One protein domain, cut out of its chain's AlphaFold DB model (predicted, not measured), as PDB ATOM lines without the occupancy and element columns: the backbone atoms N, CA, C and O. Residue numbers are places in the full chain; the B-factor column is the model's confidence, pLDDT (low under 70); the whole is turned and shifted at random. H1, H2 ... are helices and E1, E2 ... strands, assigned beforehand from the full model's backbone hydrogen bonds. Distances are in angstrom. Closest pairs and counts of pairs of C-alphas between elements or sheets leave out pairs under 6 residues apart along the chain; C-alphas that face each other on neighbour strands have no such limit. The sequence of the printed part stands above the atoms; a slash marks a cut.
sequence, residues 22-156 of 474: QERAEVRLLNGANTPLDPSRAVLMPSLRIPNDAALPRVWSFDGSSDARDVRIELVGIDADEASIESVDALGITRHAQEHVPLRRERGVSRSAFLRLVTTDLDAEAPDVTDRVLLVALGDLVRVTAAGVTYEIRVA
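What this domain is: This is residues 22 to 156 of the 474 residues of an uncharacterized protein of Sandaracinus amylolyticus (UniProt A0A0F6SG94). Two four-stranded sheets lie face to face as a sandwich, E1, E2, E6 and E5 over E4, E3, E9 and E10, with their strands crossed. At one end a small parallel pair, E7 and E8, reaches from one sheet to the other, with the short helix H1 beyond it, and a long loop, residues 32 to 70, wraps round the outside. The printed part has 135 residues with ten named strands and one named helix, in the order E1 to E7, H1, E8 to E10; both large sheets are antiparallel. The class is mostly strand, though under half of the residues are in named elements. The whole is compact, with a radius of gyration of the C-alphas of 13.7 A and spans of 43 by 35 by 26 A.

Where its parts are: E1, residues 26 to 31, begins at C-alpha 26 (258.064, 268.965, 169.474) and is 16.2 A long. E2, residues 71 to 76, is 16.2 A long, E3, residues 82 to 88, 19.8 A, and E4, residues 94 to 102, 20.2 A. E5, residues 104 to 106, E6, residues 109 to 111, and E7, residues 116 to 118, are short. H1, residues 121 to 124, begins at C-alpha 121 (236.072, 247.527, 175.232). E8 is residues 133 to 135. E9, residues 141 to 146, is 16.5 A long; E10, residues 149 to 154, is 17.3 A long and ends at C-alpha 154 (254.824, 251.147, 169.260).

How they stand to each other: The first sheet runs E1, E2, E6, E5. E1 and E2 form a hairpin, with N 28 and O 74 within hydrogen-bond range at 2.8 A; between the antiparallel neighbours E2 and E6, N 75 and O 110 are within hydrogen-bond range at 2.8 A, and in the hairpin E5 and E6, N 104 and O 111 are within hydrogen-bond range at 2.8 A. The second sheet, E4, E3, E9, E10, is twisted. Within hydrogen-bond range are N 87 and O 96 in the hairpin E3 and E4, 2.8 A, N 86 and O 143 between E3 and E9, 2.9 A, and N 144 and O 151 in the hairpin E9 and E10, 2.8 A. The sandwich, two sheets face to face, has its strands at 46 degrees; the closest C-alphas of E1 and E10, Val 27 and Tyr 151, are 5.9 A apart. E7, H1 and E8 make a strand-helix-strand unit, two parallel strands with a helix between, its crossover right-handed; N 134 and O 116 are 2.9 A apart. The closest C-alphas of E4 and E8, His 96 and Leu 135, are 5.7 A apart. H1, too short for any O i to N i+4 pair, is on neither large sheet.

The domain as a whole: The two C-alphas farthest apart, Gln 22 and Leu 122, are 44.4 A apart. The printed part has no cut. The link E1 to E2, 39 residues, is long. Mean pLDDT of the printed part is 94.1; residues 22 to 23 are under 70.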
ATOM      1  N   GLN A  22     265.908 278.540 169.675       54.66
ATOM      2  CA  GLN A  22     264.594 278.335 169.069       54.66
ATOM      3  C   GLN A  22     264.181 276.912 169.469       54.66
ATOM      4  O   GLN A  22     264.632 275.941 168.855       54.66
ATOM      5  N   GLU A  23     263.475 276.791 170.602       63.44
ATOM      6  CA  GLU A  23     262.914 275.524 171.069       63.44
ATOM      7  C   GLU A  23     262.188 274.901 169.885       63.44
ATOM      8  O   GLU A  23     261.263 275.489 169.319       63.44
ATOM      9  N   ARG A  24     262.695 273.756 169.426       83.81
ATOM     10  CA  ARG A  24     262.073 273.050 168.318       83.81
ATOM     11  C   ARG A  24     260.686 272.641 168.788       83.81
ATOM     12  O   ARG A  24     260.574 271.972 169.809       83.81
ATOM     13  N   ALA A  25     259.672 273.060 168.036       91.44
ATOM     14  CA  ALA A  25     258.317 272.559 168.168       91.44
ATOM     15  C   ALA A  25     258.353 271.022 168.161       91.44
ATOM     16  O   ALA A  25     258.802 270.419 167.185       91.44
ATOM     17  N   GLU A  26     257.944 270.403 169.262       96.19
ATOM     18  CA  GLU A  26     258.064 268.965 169.474       96.19
ATOM     19  C   GLU A  26     256.821 268.427 170.182       96.19
ATOM     20  O   GLU A  26     256.348 268.997 171.169       96.19
ATOM     21  N   VAL A  27     256.315 267.303 169.675       97.81
ATOM     22  CA  VAL A  27     255.300 266.476 170.330       97.81
ATOM     23  C   VAL A  27     256.021 265.325 171.014       97.81
ATOM     24  O   VAL A  27     256.830 264.640 170.387       97.81
ATOM     25  N   ARG A  28     255.723 265.103 172.290       97.81
ATOM     26  CA  ARG A  28     256.284 264.017 173.093       97.81
ATOM     27  C   ARG A  28     255.181 263.227 173.769       97.81
ATOM     28  O   ARG A  28     254.139 263.772 174.131       97.81
ATOM     29  N   LEU A  29     255.477 261.961 174.032       98.00
ATOM     30  CA  LEU A  29     254.728 261.151 174.978       98.00
ATOM     31  C   LEU A  29     255.578 260.950 176.236       98.00
ATOM     32  O   LEU A  29     256.753 260.589 176.152       98.00
ATOM     33  N   LEU A  30     254.997 261.215 177.401       98.00
ATOM     34  CA  LEU A  30     255.622 261.002 178.704       98.00
ATOM     35  C   LEU A  30     255.026 259.757 179.362       98.00
ATOM     36  O   LEU A  30     253.834 259.511 179.205       98.00
ATOM     37  N   ASN A  31     255.821 259.016 180.132       97.44
ATOM     38  CA  ASN A  31     255.317 257.942 180.998       97.44
ATOM     39  C   ASN A  31     254.771 258.473 182.338       97.44
ATOM     40  O   ASN A  31     254.835 259.675 182.613       97.44
ATOM     41  N   GLY A  32     254.302 257.573 183.211       95.38
ATOM     42  CA  GLY A  32     253.762 257.917 184.532       95.38
ATOM     43  C   GLY A  32     254.738 258.704 185.413       95.38
ATOM     44  O   GLY A  32     254.326 259.570 186.177       95.38
ATOM     45  N   ALA A  33     256.046 258.501 185.240       96.38
ATOM     46  CA  ALA A  33     257.094 259.244 185.941       96.38
ATOM     47  C   ALA A  33     257.472 260.577 185.260       96.38
ATOM     48  O   ALA A  33     258.477 261.189 185.620       96.38
ATOM     49  N   ASN A  34     256.703 261.031 184.265       95.94
ATOM     50  CA  ASN A  34     256.977 262.223 183.456       95.94
ATOM     51  C   ASN A  34     258.300 262.195 182.695       95.94
ATOM     52  O   ASN A  34     258.866 263.241 182.378       95.94
ATOM     53  N   THR A  35     258.793 261.000 182.389       97.25
ATOM     54  CA  THR A  35     259.972 260.826 181.547       97.25
ATOM     55  C   THR A  35     259.539 260.757 180.086       97.25
ATOM     56  O   THR A  35     258.655 259.955 179.771       97.25
ATOM     57  N   PRO A  36     260.145 261.555 179.188       97.75
ATOM     58  CA  PRO A  36     259.909 261.427 177.758       97.75
ATOM     59  C   PRO A  36     260.252 260.027 177.253       97.75
ATOM     60  O   PRO A  36     261.296 259.467 177.593       97.75
ATOM     61  N   LEU A  37     259.371 259.474 176.430       98.06
ATOM     62  CA  LEU A  37     259.573 258.195 175.769       98.06
ATOM     63  C   LEU A  37     260.351 258.415 174.465       98.06
ATOM     64  O   LEU A  37     259.971 259.226 173.622       98.06
ATOM     65  N   ASP A  38     261.455 257.693 174.297       97.62
ATOM     66  CA  ASP A  38     262.209 257.648 173.041       97.62
ATOM     67  C   ASP A  38     261.653 256.498 172.187       97.62
ATOM     68  O   ASP A  38     261.837 255.340 172.571       97.62
ATOM     69  N   PRO A  39     261.006 256.764 171.037       97.00
ATOM     70  CA  PRO A  39     260.361 255.721 170.239       97.00
ATOM     71  C   PRO A  39     261.353 254.710 169.642       97.00
ATOM     72  O   PRO A  39     260.942 253.646 169.184       97.00
ATOM     73  N   SER A  40     262.661 254.999 169.664       96.44
ATOM     74  CA  SER A  40     263.706 254.058 169.239       96.44
ATOM     75  C   SER A  40     264.150 253.078 170.334       96.44
ATOM     76  O   SER A  40     264.851 252.108 170.046       96.44
ATOM     77  N   ARG A  41     263.773 253.326 171.597       96.62
ATOM     78  CA  ARG A  41     264.222 252.552 172.772       96.62
ATOM     79  C   ARG A  41     263.085 252.072 173.661       96.62
ATOM     80  O   ARG A  41     263.263 251.104 174.397       96.62
ATOM     81  N   ALA A  42     261.960 252.771 173.639       97.56
ATOM     82  CA  ALA A  42     260.804 252.503 174.466       97.56
ATOM     83  C   ALA A  42     259.679 251.869 173.647       97.56
ATOM     84  O   ALA A  42     259.535 252.101 172.449       97.56
ATOM     85  N   VAL A  43     258.857 251.098 174.346       97.75
ATOM     86  CA  VAL A  43     257.583 250.581 173.853       97.75
ATOM     87  C   VAL A  43     256.521 250.837 174.908       97.75
ATOM     88  O   VAL A  43     256.813 250.888 176.106       97.75
ATOM     89  N   LEU A  44     255.288 250.995 174.456       98.31
ATOM     90  CA  LEU A  44     254.133 251.109 175.324       98.31
ATOM     91  C   LEU A  44     253.669 249.731 175.796       98.31
ATOM     92  O   LEU A  44     253.775 248.742 175.076       98.31
ATOM     93  N   MET A  45     253.134 249.676 177.011       97.88
ATOM     94  CA  MET A  45     252.548 248.474 177.597       97.88
ATOM     95  C   MET A  45     251.153 248.808 178.121       97.88
ATOM     96  O   MET A  45     251.027 249.814 178.823       97.88
ATOM     97  N   PRO A  46     250.133 247.971 177.868       97.44
ATOM     98  CA  PRO A  46     248.836 248.142 178.510       97.44
ATOM     99  C   PRO A  46     248.943 248.076 180.038       97.44
ATOM    100  O   PRO A  46     249.833 247.410 180.588       97.44
ATOM    101  N   SER A  47     248.059 248.787 180.732       96.06
ATOM    102  CA  SER A  47     248.073 248.868 182.194       96.06
ATOM    103  C   SER A  47     247.637 247.550 182.853       96.06
ATOM    104  O   SER A  47     246.809 246.818 182.322       96.06
ATOM    105  N   LEU A  48     248.194 247.258 184.037       95.38
ATOM    106  CA  LEU A  48     247.717 246.182 184.930       95.38
ATOM    107  C   LEU A  48     246.663 246.675 185.931       95.38
ATOM    108  O   LEU A  48     246.217 245.930 186.801       95.38
ATOM    109  N   ARG A  49     246.312 247.961 185.881       93.81
ATOM    110  CA  ARG A  49     245.418 248.615 186.836       93.81
ATOM    111  C   ARG A  49     243.997 248.649 186.297       93.81
ATOM    112  O   ARG A  49     243.761 248.640 185.088       93.81
ATOM    113  N   ILE A  50     243.028 248.675 187.200       91.50
ATOM    114  CA  ILE A  50     241.624 248.876 186.832       91.50
ATOM    115  C   ILE A  50     241.486 250.315 186.305       91.50
ATOM    116  O   ILE A  50     242.067 251.215 186.913       91.50
ATOM    117  N   PRO A  51     240.776 250.583 185.194       89.50
ATOM    118  CA  PRO A  51     240.850 251.882 184.526       89.50
ATOM    119  C   PRO A  51     240.368 253.050 185.384       89.50
ATOM    120  O   PRO A  51     240.931 254.135 185.304       89.50
ATOM    121  N   ASN A  52     239.365 252.827 186.234       88.44
ATOM    122  CA  ASN A  52     238.729 253.865 187.046       88.44
ATOM    123  C   ASN A  52     239.260 253.953 188.491       88.44
ATOM    124  O   ASN A  52     238.654 254.641 189.324       88.44
ATOM    125  N   ASP A  53     240.377 253.283 188.796       90.75
ATOM    126  CA  ASP A  53     240.982 253.309 190.126       90.75
ATOM    127  C   ASP A  53     241.645 254.657 190.462       90.75
ATOM    128  O   ASP A  53     241.852 255.529 189.618       90.75
ATOM    129  N   ALA A  54     241.998 254.843 191.736       87.94
ATOM    130  CA  ALA A  54     242.628 256.078 192.205       87.94
ATOM    131  C   ALA A  54     244.066 256.277 191.685       87.94
ATOM    132  O   ALA A  54     244.644 257.341 191.909       87.94
ATOM    133  N   ALA A  55     244.660 255.268 191.034       87.62
ATOM    134  CA  ALA A  55     246.001 255.384 190.474       87.62
ATOM    135  C   ALA A  55     246.009 256.233 189.201       87.62
ATOM    136  O   ALA A  55     247.033 256.837 188.911       87.62
ATOM    137  N   LEU A  56     244.884 256.316 188.478       89.44
ATOM    138  CA  LEU A  56     244.731 257.227 187.346       89.44
ATOM    139  C   LEU A  56     244.400 258.646 187.854       89.44
ATOM    140  O   LEU A  56     243.303 258.867 188.384       89.44
ATOM    141  N   PRO A  57     245.303 259.637 187.722       86.38
ATOM    142  CA  PRO A  57     245.068 260.964 188.282       86.38
ATOM    143  C   PRO A  57     243.881 261.666 187.606       86.38
ATOM    144  O   PRO A  57     243.942 262.049 186.437       86.38
ATOM    145  N   ARG A  58     242.793 261.877 188.359       81.69
ATOM    146  CA  ARG A  58     241.589 262.578 187.864       81.69
ATOM    147  C   ARG A  58     241.773 264.093 187.798       81.69
ATOM    148  O   ARG A  58     241.173 264.772 186.965       81.69
ATOM    149  N   VAL A  59     242.601 264.626 188.692       81.38
ATOM    150  CA  VAL A  59     242.935 266.049 188.730       81.38
ATOM    151  C   VAL A  59     244.034 266.317 187.714       81.38
ATOM    152  O   VAL A  59     245.009 265.575 187.619       81.38
ATOM    153  N   TRP A  60     243.889 267.416 186.981       79.50
ATOM    154  CA  TRP A  60     244.960 267.968 186.163       79.50
ATOM    155  C   TRP A  60     246.145 268.325 187.060       79.50
ATOM    156  O   TRP A  60     246.129 269.365 187.714       79.50
ATOM    157  N   SER A  61     247.147 267.449 187.106       80.31
ATOM    158  CA  SER A  61     248.388 267.672 187.837       80.31
ATOM    159  C   SER A  61     249.593 267.501 186.919       80.31
ATOM    160  O   SER A  61     249.627 266.639 186.036       80.31
ATOM    161  N   PHE A  62     250.606 268.334 187.140       82.88
ATOM    162  CA  PHE A  62     251.920 268.181 186.525       82.88
ATOM    163  C   PHE A  62     252.780 267.124 187.229       82.88
ATOM    164  O   PHE A  62     253.823 266.763 186.681       82.88
ATOM    165  N   ASP A  63     252.314 266.579 188.354       88.50
ATOM    166  CA  ASP A  63     252.927 265.450 189.053       88.50
ATOM    167  C   ASP A  63     252.848 264.155 188.223       88.50
ATOM    168  O   ASP A  63     252.306 264.129 187.114       88.50
ATOM    169  N   GLY A  64     253.486 263.090 188.708       89.81
ATOM    170  CA  GLY A  64     253.453 261.776 188.060       89.81
ATOM    171  C   GLY A  64     252.172 260.986 188.357       89.81
ATOM    172  O   GLY A  64     251.449 261.296 189.302       89.81
ATOM    173  N   SER A  65     251.927 259.943 187.566       93.06
ATOM    174  CA  SER A  65     251.000 258.856 187.900       93.06
ATOM    175  C   SER A  65     251.707 257.813 188.774       93.06
ATOM    176  O   SER A  65     252.918 257.609 188.662       93.06
ATOM    177  N   SER A  66     250.952 257.143 189.647       93.19
ATOM    178  CA  SER A  66     251.465 256.001 190.414       93.19
ATOM    179  C   SER A  66     251.569 254.724 189.575       93.19
ATOM    180  O   SER A  66     252.304 253.815 189.959       93.19
ATOM    181  N   ASP A  67     250.897 254.663 188.421       94.12
ATOM    182  CA  ASP A  67     251.145 253.643 187.405       94.12
ATOM    183  C   ASP A  67     252.187 254.155 186.400       94.12
ATOM    184  O   ASP A  67     251.963 255.115 185.661       94.12
ATOM    185  N   ALA A  68     253.336 253.482 186.342       95.00
ATOM    186  CA  ALA A  68     254.411 253.821 185.413       95.00
ATOM    187  C   ALA A  68     254.016 253.657 183.931       95.00
ATOM    188  O   ALA A  68     254.706 254.201 183.066       95.00
ATOM    189  N   ARG A  69     252.941 252.908 183.638       96.44
ATOM    190  CA  ARG A  69     252.442 252.633 182.281       96.44
ATOM    191  C   ARG A  69     251.430 253.653 181.777       96.44
ATOM    192  O   ARG A  69     251.139 253.650 180.583       96.44
ATOM    193  N   ASP A  70     250.906 254.513 182.647       96.94
ATOM    194  CA  ASP A  70     250.084 255.630 182.195       96.94
ATOM    195  C   ASP A  70     250.936 256.575 181.338       96.94
ATOM    196  O   ASP A  70     252.136 256.753 181.572       96.94
ATOM    197  N   VAL A  71     250.315 257.190 180.335       97.69
ATOM    198  CA  VAL A  71     251.000 258.080 179.396       97.69
ATOM    199  C   VAL A  71     250.317 259.429 179.303       97.69
ATOM    200  O   VAL A  71     249.133 259.551 179.583       97.69
ATOM    201  N   ARG A  72     251.039 260.469 178.897       97.25
ATOM    202  CA  ARG A  72     250.425 261.759 178.559       97.25
ATOM    203  C   ARG A  72     251.175 262.479 177.460       97.25
ATOM    204  O   ARG A  72     252.380 262.292 177.301       97.25
ATOM    205  N   ILE A  73     250.457 263.324 176.739       97.88
ATOM    206  CA  ILE A  73     250.995 264.154 175.669       97.88
ATOM    207  C   ILE A  73     251.667 265.377 176.295       97.88
ATOM    208  O   ILE A  73     251.108 266.003 177.197       97.88
ATOM    209  N   GLU A  74     252.853 265.728 175.810       97.75
ATOM    210  CA  GLU A  74     253.525 266.995 176.087       97.75
ATOM    211  C   GLU A  74     253.875 267.690 174.772       97.75
ATOM    212  O   GLU A  74     254.456 267.088 173.869       97.75
ATOM    213  N   LEU A  75     253.554 268.977 174.696       97.56
ATOM    214  CA  LEU A  75     253.933 269.858 173.609       97.56
ATOM    215  C   LEU A  75     254.971 270.872 174.095       97.56
ATOM    216  O   LEU A  75     254.723 271.621 175.046       97.56
ATOM    217  N   VAL A  76     256.113 270.923 173.410       96.44
ATOM    218  CA  VAL A  76     257.198 271.883 173.661       96.44
ATOM    219  C   VAL A  76     257.317 272.806 172.459       96.44
ATOM    220  O   VAL A  76     257.378 272.334 171.328       96.44
ATOM    221  N   GLY A  77     257.308 274.124 172.677       93.56
ATOM    222  CA  GLY A  77     257.405 275.107 171.588       93.56
ATOM    223  C   GLY A  77     256.217 275.127 170.608       93.56
ATOM    224  O   GLY A  77     256.306 275.781 169.573       93.56
ATOM    225  N   ILE A  78     255.114 274.430 170.914       94.25
ATOM    226  CA  ILE A  78     253.874 274.417 170.124       94.25
ATOM    227  C   ILE A  78     252.781 275.137 170.915       94.25
ATOM    228  O   ILE A  78     252.580 274.873 172.102       94.25
ATOM    229  N   ASP A  79     252.077 276.051 170.252       93.12
ATOM    230  CA  ASP A  79     250.912 276.736 170.805       93.12
ATOM    231  C   ASP A  79     249.630 276.050 170.321       93.12
ATOM    232  O   ASP A  79     249.104 276.368 169.258       93.12
ATOM    233  N   ALA A  80     249.193 275.044 171.077       95.00
ATOM    234  CA  ALA A  80     247.939 274.331 170.860       95.00
ATOM    235  C   ALA A  80     247.289 274.005 172.212       95.00
ATOM    236  O   ALA A  80     247.978 273.731 173.205       95.00
ATOM    237  N   ASP A  81     245.964 274.054 172.233       96.44
ATOM    238  CA  ASP A  81     245.088 273.707 173.352       96.44
ATOM    239  C   ASP A  81     244.528 272.283 173.249       96.44
ATOM    240  O   ASP A  81     244.023 271.756 174.240       96.44
ATOM    241  N   GLU A  82     244.691 271.631 172.096       97.31
ATOM    242  CA  GLU A  82     244.273 270.255 171.845       97.31
ATOM    243  C   GLU A  82     245.317 269.474 171.027       97.31
ATOM    244  O   GLU A  82     246.139 270.037 170.296       97.31
ATOM    245  N   ALA A  83     245.274 268.151 171.156       97.88
ATOM    246  CA  ALA A  83     245.981 267.192 170.313       97.88
ATOM    247  C   ALA A  83     245.045 266.028 169.969       97.88
ATOM    248  O   ALA A  83     244.064 265.807 170.671       97.88
ATOM    249  N   SER A  84     245.378 265.245 168.949       98.19
ATOM    250  CA  SER A  84     244.735 263.953 168.707       98.19
ATOM    251  C   SER A  84     245.672 262.804 169.064       98.19
ATOM    252  O   SER A  84     246.897 262.920 168.943       98.19
ATOM    253  N   ILE A  85     245.100 261.688 169.509       98.44
ATOM    254  CA  ILE A  85     245.821 260.432 169.733       98.44
ATOM    255  C   ILE A  85     245.009 259.259 169.198       98.44
ATOM    256  O   ILE A  85     243.808 259.168 169.437       98.44
ATOM    257  N   GLU A  86     245.663 258.344 168.497       98.44
ATOM    258  CA  GLU A  86     245.033 257.138 167.967       98.44
ATOM    259  C   GLU A  86     245.929 255.907 168.122       98.44
ATOM    260  O   GLU A  86     247.156 256.017 168.145       98.44
ATOM    261  N   SER A  87     245.301 254.736 168.227       98.50
ATOM    262  CA  SER A  87     245.944 253.430 168.085       98.50
ATOM    263  C   SER A  87     245.621 252.866 166.711       98.50
ATOM    264  O   SER A  87     244.451 252.797 166.329       98.50
ATOM    265  N   VAL A  88     246.649 252.452 165.981       98.12
ATOM    266  CA  VAL A  88     246.549 251.969 164.604       98.12
ATOM    267  C   VAL A  88     247.174 250.584 164.521       98.12
ATOM    268  O   VAL A  88     248.284 250.374 165.010       98.12
ATOM    269  N   ASP A  89     246.475 249.635 163.907       96.12
ATOM    270  CA  ASP A  89     246.990 248.278 163.741       96.12
ATOM    271  C   ASP A  89     248.085 248.185 162.656       96.12
ATOM    272  O   ASP A  89     248.449 249.160 161.989       96.12
ATOM    273  N   ALA A  90     248.627 246.981 162.456       91.88
ATOM    274  CA  ALA A  90     249.666 246.731 161.457       91.88
ATOM    275  C   ALA A  90     249.217 246.980 159.999       91.88
ATOM    276  O   ALA A  90     250.069 247.131 159.123       91.88
ATOM    277  N   LEU A  91     247.906 247.018 159.734       94.25
ATOM    278  CA  LEU A  91     247.319 247.292 158.421       94.25
ATOM    279  C   LEU A  91     247.002 248.780 158.215       94.25
ATOM    280  O   LEU A  91     246.568 249.165 157.128       94.25
ATOM    281  N   GLY A  92     247.232 249.623 159.222       95.75
ATOM    282  CA  GLY A  92     246.900 251.042 159.159       95.75
ATOM    283  C   GLY A  92     245.448 251.351 159.528       95.75
ATOM    284  O   GLY A  92     245.006 252.476 159.299       95.75
ATOM    285  N   ILE A  93     244.697 250.387 160.070       97.12
ATOM    286  CA  ILE A  93     243.312 250.587 160.498       97.12
ATOM    287  C   ILE A  93     243.317 251.154 161.917       97.12
ATOM    288  O   ILE A  93     243.903 250.578 162.837       97.12
ATOM    289  N   THR A  94     242.655 252.295 162.103       97.81
ATOM    290  CA  THR A  94     242.480 252.909 163.421       97.81
ATOM    291  C   THR A  94     241.581 252.027 164.287       97.81
ATOM    292  O   THR A  94     240.412 251.812 163.970       97.81
ATOM    293  N   ARG A  95     242.128 251.530 165.400       95.88
ATOM    294  CA  ARG A  95     241.399 250.762 166.420       95.88
ATOM    295  C   ARG A  95     240.586 251.678 167.324       95.88
ATOM    296  O   ARG A  95     239.448 251.375 167.655       95.88
ATOM    297  N   HIS A  96     241.194 252.780 167.744       97.50
ATOM    298  CA  HIS A  96     240.586 253.751 168.641       97.50
ATOM    299  C   HIS A  96     241.272 255.098 168.465       97.50
ATOM    300  O   HIS A  96     242.492 255.152 168.311       97.50
ATOM    301  N   ALA A  97     240.499 256.177 168.514       97.50
ATOM    302  CA  ALA A  97     241.004 257.532 168.384       97.50
ATOM    303  C   ALA A  97     240.292 258.464 169.358       97.50
ATOM    304  O   ALA A  97     239.088 258.358 169.578       97.50
ATOM    305  N   GLN A  98     241.052 259.404 169.903       97.19
ATOM    306  CA  GLN A  98     240.538 260.592 170.559       97.19
ATOM    307  C   GLN A  98     240.965 261.792 169.716       97.19
ATOM    308  O   GLN A  98     242.146 262.142 169.669       97.19
ATOM    309  N   GLU A  99     240.005 262.398 169.021       96.50
ATOM    310  CA  GLU A  99     240.259 263.547 168.141       96.50
ATOM    311  C   GLU A  99     240.589 264.819 168.933       96.50
ATOM    312  O   GLU A  99     241.368 265.646 168.465       96.50
ATOM    313  N   HIS A 100     240.044 264.932 170.150       96.19
ATOM    314  CA  HIS A 100     240.148 266.107 171.010       96.19
ATOM    315  C   HIS A 100     240.692 265.732 172.393       96.19
ATOM    316  O   HIS A 100     239.940 265.503 173.340       96.19
ATOM    317  N   VAL A 101     242.017 265.676 172.526       96.38
ATOM    318  CA  VAL A 101     242.693 265.548 173.820       96.38
ATOM    319  C   VAL A 101     243.015 266.945 174.345       96.38
ATOM    320  O   VAL A 101     243.934 267.584 173.825       96.38
ATOM    321  N   PRO A 102     242.317 267.434 175.386       96.12
ATOM    322  CA  PRO A 102     242.570 268.763 175.919       96.12
ATOM    323  C   PRO A 102     243.984 268.865 176.494       96.12
ATOM    324  O   PRO A 102     244.502 267.929 177.111       96.12
ATOM    325  N   LEU A 103     244.593 270.034 176.344       95.81
ATOM    326  CA  LEU A 103     245.918 270.348 176.856       95.81
ATOM    327  C   LEU A 103     245.850 271.553 177.792       95.81
ATOM    328  O   LEU A 103     245.087 272.498 177.595       95.81
ATOM    329  N   ARG A 104     246.683 271.541 178.831       95.38
ATOM    330  CA  ARG A 104     246.847 272.677 179.741       95.38
ATOM    331  C   ARG A 104     248.280 273.154 179.745       95.38
ATOM    332  O   ARG A 104     249.205 272.357 179.897       95.38
ATOM    333  N   ARG A 105     248.444 274.470 179.620       94.19
ATOM    334  CA  ARG A 105     249.751 275.111 179.655       94.19
ATOM    335  C   ARG A 105     250.189 275.381 181.087       94.19
ATOM    336  O   ARG A 105     249.510 276.093 181.822       94.19
ATOM    337  N   GLU A 106     251.362 274.883 181.455       90.31
ATOM    338  CA  GLU A 106     252.049 275.241 182.695       90.31
ATOM    339  C   GLU A 106     253.558 275.240 182.442       90.31
ATOM    340  O   GLU A 106     254.079 274.390 181.723       90.31
ATOM    341  N   ARG A 107     254.286 276.200 183.027       87.56
ATOM    342  CA  ARG A 107     255.763 276.261 182.964       87.56
ATOM    343  C   ARG A 107     256.342 276.208 181.538       87.56
ATOM    344  O   ARG A 107     257.407 275.646 181.326       87.56
ATOM    345  N   GLY A 108     255.643 276.805 180.572       89.31
ATOM    346  CA  GLY A 108     256.104 276.915 179.182       89.31
ATOM    347  C   GLY A 108     255.764 275.728 178.274       89.31
ATOM    348  O   GLY A 108     255.956 275.846 177.070       89.31
ATOM    349  N   VAL A 109     255.185 274.643 178.801       94.62
ATOM    350  CA  VAL A 109     254.755 273.468 178.018       94.62
ATOM    351  C   VAL A 109     253.250 273.245 178.136       94.62
ATOM    352  O   VAL A 109     252.647 273.629 179.141       94.62
ATOM    353  N   SER A 110     252.641 272.614 177.133       96.12
ATOM    354  CA  SER A 110     251.239 272.174 177.189       96.12
ATOM    355  C   SER A 110     251.181 270.665 177.405       96.12
ATOM    356  O   SER A 110     251.866 269.926 176.706       96.12
ATOM    357  N   ARG A 111     250.389 270.186 178.371       96.31
ATOM    358  CA  ARG A 111     250.258 268.749 178.670       96.31
ATOM    359  C   ARG A 111     248.808 268.293 178.708       96.31
ATOM    360  O   ARG A 111     247.957 269.023 179.217       96.31
ATOM    361  N   SER A 112     248.547 267.072 178.244       96.00
ATOM    362  CA  SER A 112     247.283 266.382 178.519       96.00
ATOM    363  C   SER A 112     247.264 265.868 179.963       96.00
ATOM    364  O   SER A 112     248.295 265.827 180.645       96.00
ATOM    365  N   ALA A 113     246.101 265.425 180.444       95.06
ATOM    366  CA  ALA A 113     246.097 264.551 181.610       95.06
ATOM    367  C   ALA A 113     246.611 263.163 181.208       95.06
ATOM    368  O   ALA A 113     246.857 262.893 180.027       95.06
ATOM    369  N   PHE A 114     246.771 262.291 182.198       96.00
ATOM    370  CA  PHE A 114     247.153 260.916 181.934       96.00
ATOM    371  C   PHE A 114     246.045 260.152 181.209       96.00
ATOM    372  O   PHE A 114     244.858 260.293 181.507       96.00
ATOM    373  N   LEU A 115     246.493 259.353 180.254       96.44
ATOM    374  CA  LEU A 115     245.759 258.383 179.475       96.44
ATOM    375  C   LEU A 115     246.260 257.001 179.891       96.44
ATOM    376  O   LEU A 115     247.471 256.770 179.983       96.44
ATOM    377  N   ARG A 116     245.337 256.074 180.114       96.94
ATOM    378  CA  ARG A 116     245.643 254.676 180.392       96.94
ATOM    379  C   ARG A 116     245.459 253.839 179.137       96.94
ATOM    380  O   ARG A 116     244.440 253.924 178.460       96.94
ATOM    381  N   LEU A 117     246.445 253.006 178.836       97.81
ATOM    382  CA  LEU A 117     246.349 252.063 177.728       97.81
ATOM    383  C   LEU A 117     245.591 250.820 178.190       97.81
ATOM    384  O   LEU A 117     245.998 250.179 179.164       97.81
ATOM    385  N   VAL A 118     244.504 250.496 177.499       96.94
ATOM    386  CA  VAL A 118     243.603 249.381 177.825       96.94
ATOM    387  C   VAL A 118     243.447 248.458 176.623       96.94
ATOM    388  O   VAL A 118     243.743 248.858 175.502       96.94
ATOM    389  N   THR A 119     243.017 247.216 176.839       95.75
ATOM    390  CA  THR A 119     243.007 246.172 175.792       95.75
ATOM    391  C   THR A 119     241.634 245.568 175.533       95.75
ATOM    392  O   THR A 119     241.510 244.697 174.679       95.75
ATOM    393  N   THR A 120     240.604 246.024 176.248       92.81
ATOM    394  CA  THR A 120     239.224 245.552 176.097       92.81
ATOM    395  C   THR A 120     238.271 246.734 175.973       92.81
ATOM    396  O   THR A 120     238.497 247.781 176.584       92.81
ATOM    397  N   ASP A 121     237.165 246.546 175.254       91.81
ATOM    398  CA  ASP A 121     236.072 247.527 175.232       91.81
ATOM    399  C   ASP A 121     235.462 247.701 176.627       91.81
ATOM    400  O   ASP A 121     235.139 248.811 177.029       91.81
ATOM    401  N   LEU A 122     235.420 246.629 177.428       90.25
ATOM    402  CA  LEU A 122     234.965 246.672 178.820       90.25
ATOM    403  C   LEU A 122     235.763 247.671 179.671       90.25
ATOM    404  O   LEU A 122     235.207 248.341 180.538       90.25
ATOM    405  N   ASP A 123     237.070 247.776 179.424       91.75
ATOM    406  CA  ASP A 123     237.917 248.783 180.052       91.75
ATOM    407  C   ASP A 123     237.689 250.183 179.482       91.75
ATOM    408  O   ASP A 123     237.712 251.163 180.229       91.75
ATOM    409  N   ALA A 124     237.503 250.281 178.164       92.75
ATOM    410  CA  ALA A 124     237.296 251.548 177.473       92.75
ATOM    411  C   ALA A 124     235.955 252.207 177.847       92.75
ATOM    412  O   ALA A 124     235.861 253.429 177.936       92.75
ATOM    413  N   GLU A 125     234.942 251.386 178.115       91.75
ATOM    414  CA  GLU A 125     233.582 251.773 178.493       91.75
ATOM    415  C   GLU A 125     233.389 251.894 180.014       91.75
ATOM    416  O   GLU A 125     232.276 252.147 180.486       91.75
ATOM    417  N   ALA A 126     234.452 251.720 180.810       90.25
ATOM    418  CA  ALA A 126     234.347 251.808 182.259       90.25
ATOM    419  C   ALA A 126     233.818 253.195 182.707       90.25
ATOM    420  O   ALA A 126     234.131 254.227 182.104       90.25
ATOM    421  N   PRO A 127     233.036 253.276 183.797       89.88
ATOM    422  CA  PRO A 127     232.554 254.561 184.293       89.88
ATOM    423  C   PRO A 127     233.704 255.513 184.651       89.88
ATOM    424  O   PRO A 127     234.698 255.095 185.248       89.88
ATOM    425  N   ASP A 128     233.528 256.801 184.347       89.12
ATOM    426  CA  ASP A 128     234.456 257.905 184.642       89.12
ATOM    427  C   ASP A 128     235.834 257.854 183.951       89.12
ATOM    428  O   ASP A 128     236.748 258.567 184.378       89.12
ATOM    429  N   VAL A 129     236.015 257.050 182.895       90.56
ATOM    430  CA  VAL A 129     237.299 256.992 182.157       90.56
ATOM    431  C   VAL A 129     237.226 257.498 180.720       90.56
ATOM    432  O   VAL A 129     238.225 257.451 180.000       90.56
ATOM    433  N   THR A 130     236.074 258.030 180.307       82.44
ATOM    434  CA  THR A 130     235.897 258.691 179.008       82.44
ATOM    435  C   THR A 130     236.976 259.764 178.815       82.44
ATOM    436  O   THR A 130     237.267 260.528 179.737       82.44
ATOM    437  N   ASP A 131     237.629 259.765 177.651       87.00
ATOM    438  CA  ASP A 131     238.774 260.631 177.302       87.00
ATOM    439  C   ASP A 131     240.040 260.431 178.163       87.00
ATOM    440  O   ASP A 131     240.974 261.238 178.144       87.00
ATOM    441  N   ARG A 132     240.096 259.346 178.944       93.38
ATOM    442  CA  ARG A 132     241.231 258.974 179.810       93.38
ATOM    443  C   ARG A 132     241.821 257.611 179.477       93.38
ATOM    444  O   ARG A 132     242.744 257.169 180.157       93.38
ATOM    445  N   VAL A 133     241.324 256.959 178.434       96.38
ATOM    446  CA  VAL A 133     241.773 255.634 178.003       96.38
ATOM    447  C   VAL A 133     242.010 255.586 176.504       96.38
ATOM    448  O   VAL A 133     241.277 256.188 175.725       96.38
ATOM    449  N   LEU A 134     243.028 254.840 176.094       97.75
ATOM    450  CA  LEU A 134     243.260 254.503 174.697       97.75
ATOM    451  C   LEU A 134     243.210 252.981 174.566       97.75
ATOM    452  O   LEU A 134     244.038 252.287 175.160       97.75
ATOM    453  N   LEU A 135     242.238 252.477 173.804       97.56
ATOM    454  CA  LEU A 135     242.168 251.062 173.463       97.56
ATOM    455  C   LEU A 135     243.290 250.718 172.477       97.56
ATOM    456  O   LEU A 135     243.408 251.331 171.416       97.56
ATOM    457  N   VAL A 136     244.109 249.735 172.838       98.06
ATOM    458  CA  VAL A 136     245.283 249.299 172.083       98.06
ATOM    459  C   VAL A 136     245.359 247.774 172.021       98.06
ATOM    460  O   VAL A 136     244.872 247.077 172.911       98.06
ATOM    461  N   ALA A 137     246.044 247.248 171.010       97.06
ATOM    462  CA  ALA A 137     246.515 245.868 170.970       97.06
ATOM    463  C   ALA A 137     248.050 245.807 170.941       97.06
ATOM    464  O   ALA A 137     248.737 246.791 170.660       97.06
ATOM    465  N   LEU A 138     248.608 244.636 171.251       97.50
ATOM    466  CA  LEU A 138     250.048 244.411 171.118       97.50
ATOM    467  C   LEU A 138     250.480 244.550 169.656       97.50
ATOM    468  O   LEU A 138     249.832 244.019 168.759       97.50
ATOM    469  N   GLY A 139     251.593 245.247 169.431       96.38
ATOM    470  CA  GLY A 139     252.105 245.554 168.096       96.38
ATOM    471  C   GLY A 139     251.463 246.761 167.400       96.38
ATOM    472  O   GLY A 139     252.007 247.186 166.376       96.38
ATOM    473  N   ASP A 140     250.386 247.343 167.947       98.12
ATOM    474  CA  ASP A 140     249.795 248.582 167.423       98.12
ATOM    475  C   ASP A 140     250.816 249.741 167.438       98.12
ATOM    476  O   ASP A 140     251.789 249.768 168.204       98.12
ATOM    477  N   LEU A 141     250.569 250.740 166.595       98.44
ATOM    478  CA  LEU A 141     251.250 252.028 166.594       98.44
ATOM    479  C   LEU A 141     250.352 253.076 167.254       98.44
ATOM    480  O   LEU A 141     249.238 253.317 166.796       98.44
ATOM    481  N   VAL A 142     250.851 253.736 168.296       98.69
ATOM    482  CA  VAL A 142     250.192 254.901 168.888       98.69
ATOM    483  C   VAL A 142     250.725 256.156 168.216       98.69
ATOM    484  O   VAL A 142     251.924 256.441 168.290       98.69
ATOM    485  N   ARG A 143     249.830 256.905 167.572       98.69
ATOM    486  CA  ARG A 143     250.128 258.157 166.875       98.69
ATOM    487  C   ARG A 143     249.516 259.326 167.628       98.69
ATOM    488  O   ARG A 143     248.324 259.327 167.905       98.69
ATOM    489  N   VAL A 144     250.325 260.340 167.911       98.56
ATOM    490  CA  VAL A 144     249.895 261.622 168.476       98.56
ATOM    491  C   VAL A 144     250.117 262.707 167.437       98.56
ATOM    492  O   VAL A 144     251.216 262.797 166.891       98.56
ATOM    493  N   THR A 145     249.118 263.549 167.184       98.31
ATOM    494  CA  THR A 145     249.246 264.683 166.259       98.31
ATOM    495  C   THR A 145     248.815 265.984 166.925       98.31
ATOM    496  O   THR A 145     247.745 266.064 167.521       98.31
ATOM    497  N   ALA A 146     249.638 267.026 166.809       97.81
ATOM    498  CA  ALA A 146     249.310 268.372 167.269       97.81
ATOM    499  C   ALA A 146     249.939 269.416 166.344       97.81
ATOM    500  O   ALA A 146     251.124 269.332 166.025       97.81
ATOM    501  N   ALA A 147     249.149 270.396 165.896       95.75
ATOM    502  CA  ALA A 147     249.599 271.465 164.993       95.75
ATOM    503  C   ALA A 147     250.382 270.962 163.752       95.75
ATOM    504  O   ALA A 147     251.345 271.588 163.311       95.75
ATOM    505  N   GLY A 148     249.989 269.806 163.199       95.06
ATOM    506  CA  GLY A 148     250.643 269.180 162.041       95.06
ATOM    507  C   GLY A 148     251.965 268.458 162.342       95.06
ATOM    508  O   GLY A 148     252.581 267.925 161.421       95.06
ATOM    509  N   VAL A 149     252.401 268.418 163.604       96.75
ATOM    510  CA  VAL A 149     253.538 267.616 164.066       96.75
ATOM    511  C   VAL A 149     253.017 266.280 164.584       96.75
ATOM    512  O   VAL A 149     252.066 266.248 165.364       96.75
ATOM    513  N   THR A 150     253.657 265.187 164.173       97.44
ATOM    514  CA  THR A 150     253.264 263.826 164.545       97.44
ATOM    515  C   THR A 150     254.376 263.131 165.327       97.44
ATOM    516  O   THR A 150     255.551 263.231 164.976       97.44
ATOM    517  N   TYR A 151     253.990 262.411 166.378       98.25
ATOM    518  CA  TYR A 151     254.838 261.520 167.161       98.25
ATOM    519  C   TYR A 151     254.244 260.111 167.122       98.25
ATOM    520  O   TYR A 151     253.040 259.944 167.307       98.25
ATOM    521  N   GLU A 152     255.077 259.100 166.897       98.50
ATOM    522  CA  GLU A 152     254.641 257.705 166.813       98.50
ATOM    523  C   GLU A 152     255.490 256.820 167.726       98.50
ATOM    524  O   GLU A 152     256.717 256.935 167.754       98.50
ATOM    525  N   ILE A 153     254.843 255.914 168.455       98.50
ATOM    526  CA  ILE A 153     255.503 254.920 169.306       98.50
ATOM    527  C   ILE A 153     254.733 253.601 169.261       98.50
ATOM    528  O   ILE A 153     253.508 253.581 169.174       98.50
ATOM    529  N   ARG A 154     255.447 252.474 169.310       98.38
ATOM    530  CA  ARG A 154     254.824 251.147 169.260       98.38
ATOM    531  C   ARG A 154     254.336 250.698 170.630       98.38
ATOM    532  O   ARG A 154     255.024 250.890 171.634       98.38
ATOM    533  N   VAL A 155     253.208 250.003 170.647       98.44
ATOM    534  CA  VAL A 155     252.859 249.074 171.721       98.44
ATOM    535  C   VAL A 155     253.737 247.838 171.575       98.44
ATOM    536  O   VAL A 155     254.066 247.429 170.460       98.44
ATOM    537  N   ALA A 156     254.178 247.273 172.697       97.19
ATOM    538  CA  ALA A 156     255.100 246.149 172.698       97.19
ATOM    539  C   ALA A 156     254.611 245.020 171.773       97.19
ATOM    540  O   ALA A 156     253.410 244.731 171.745       97.19
TER     541      ALA A 156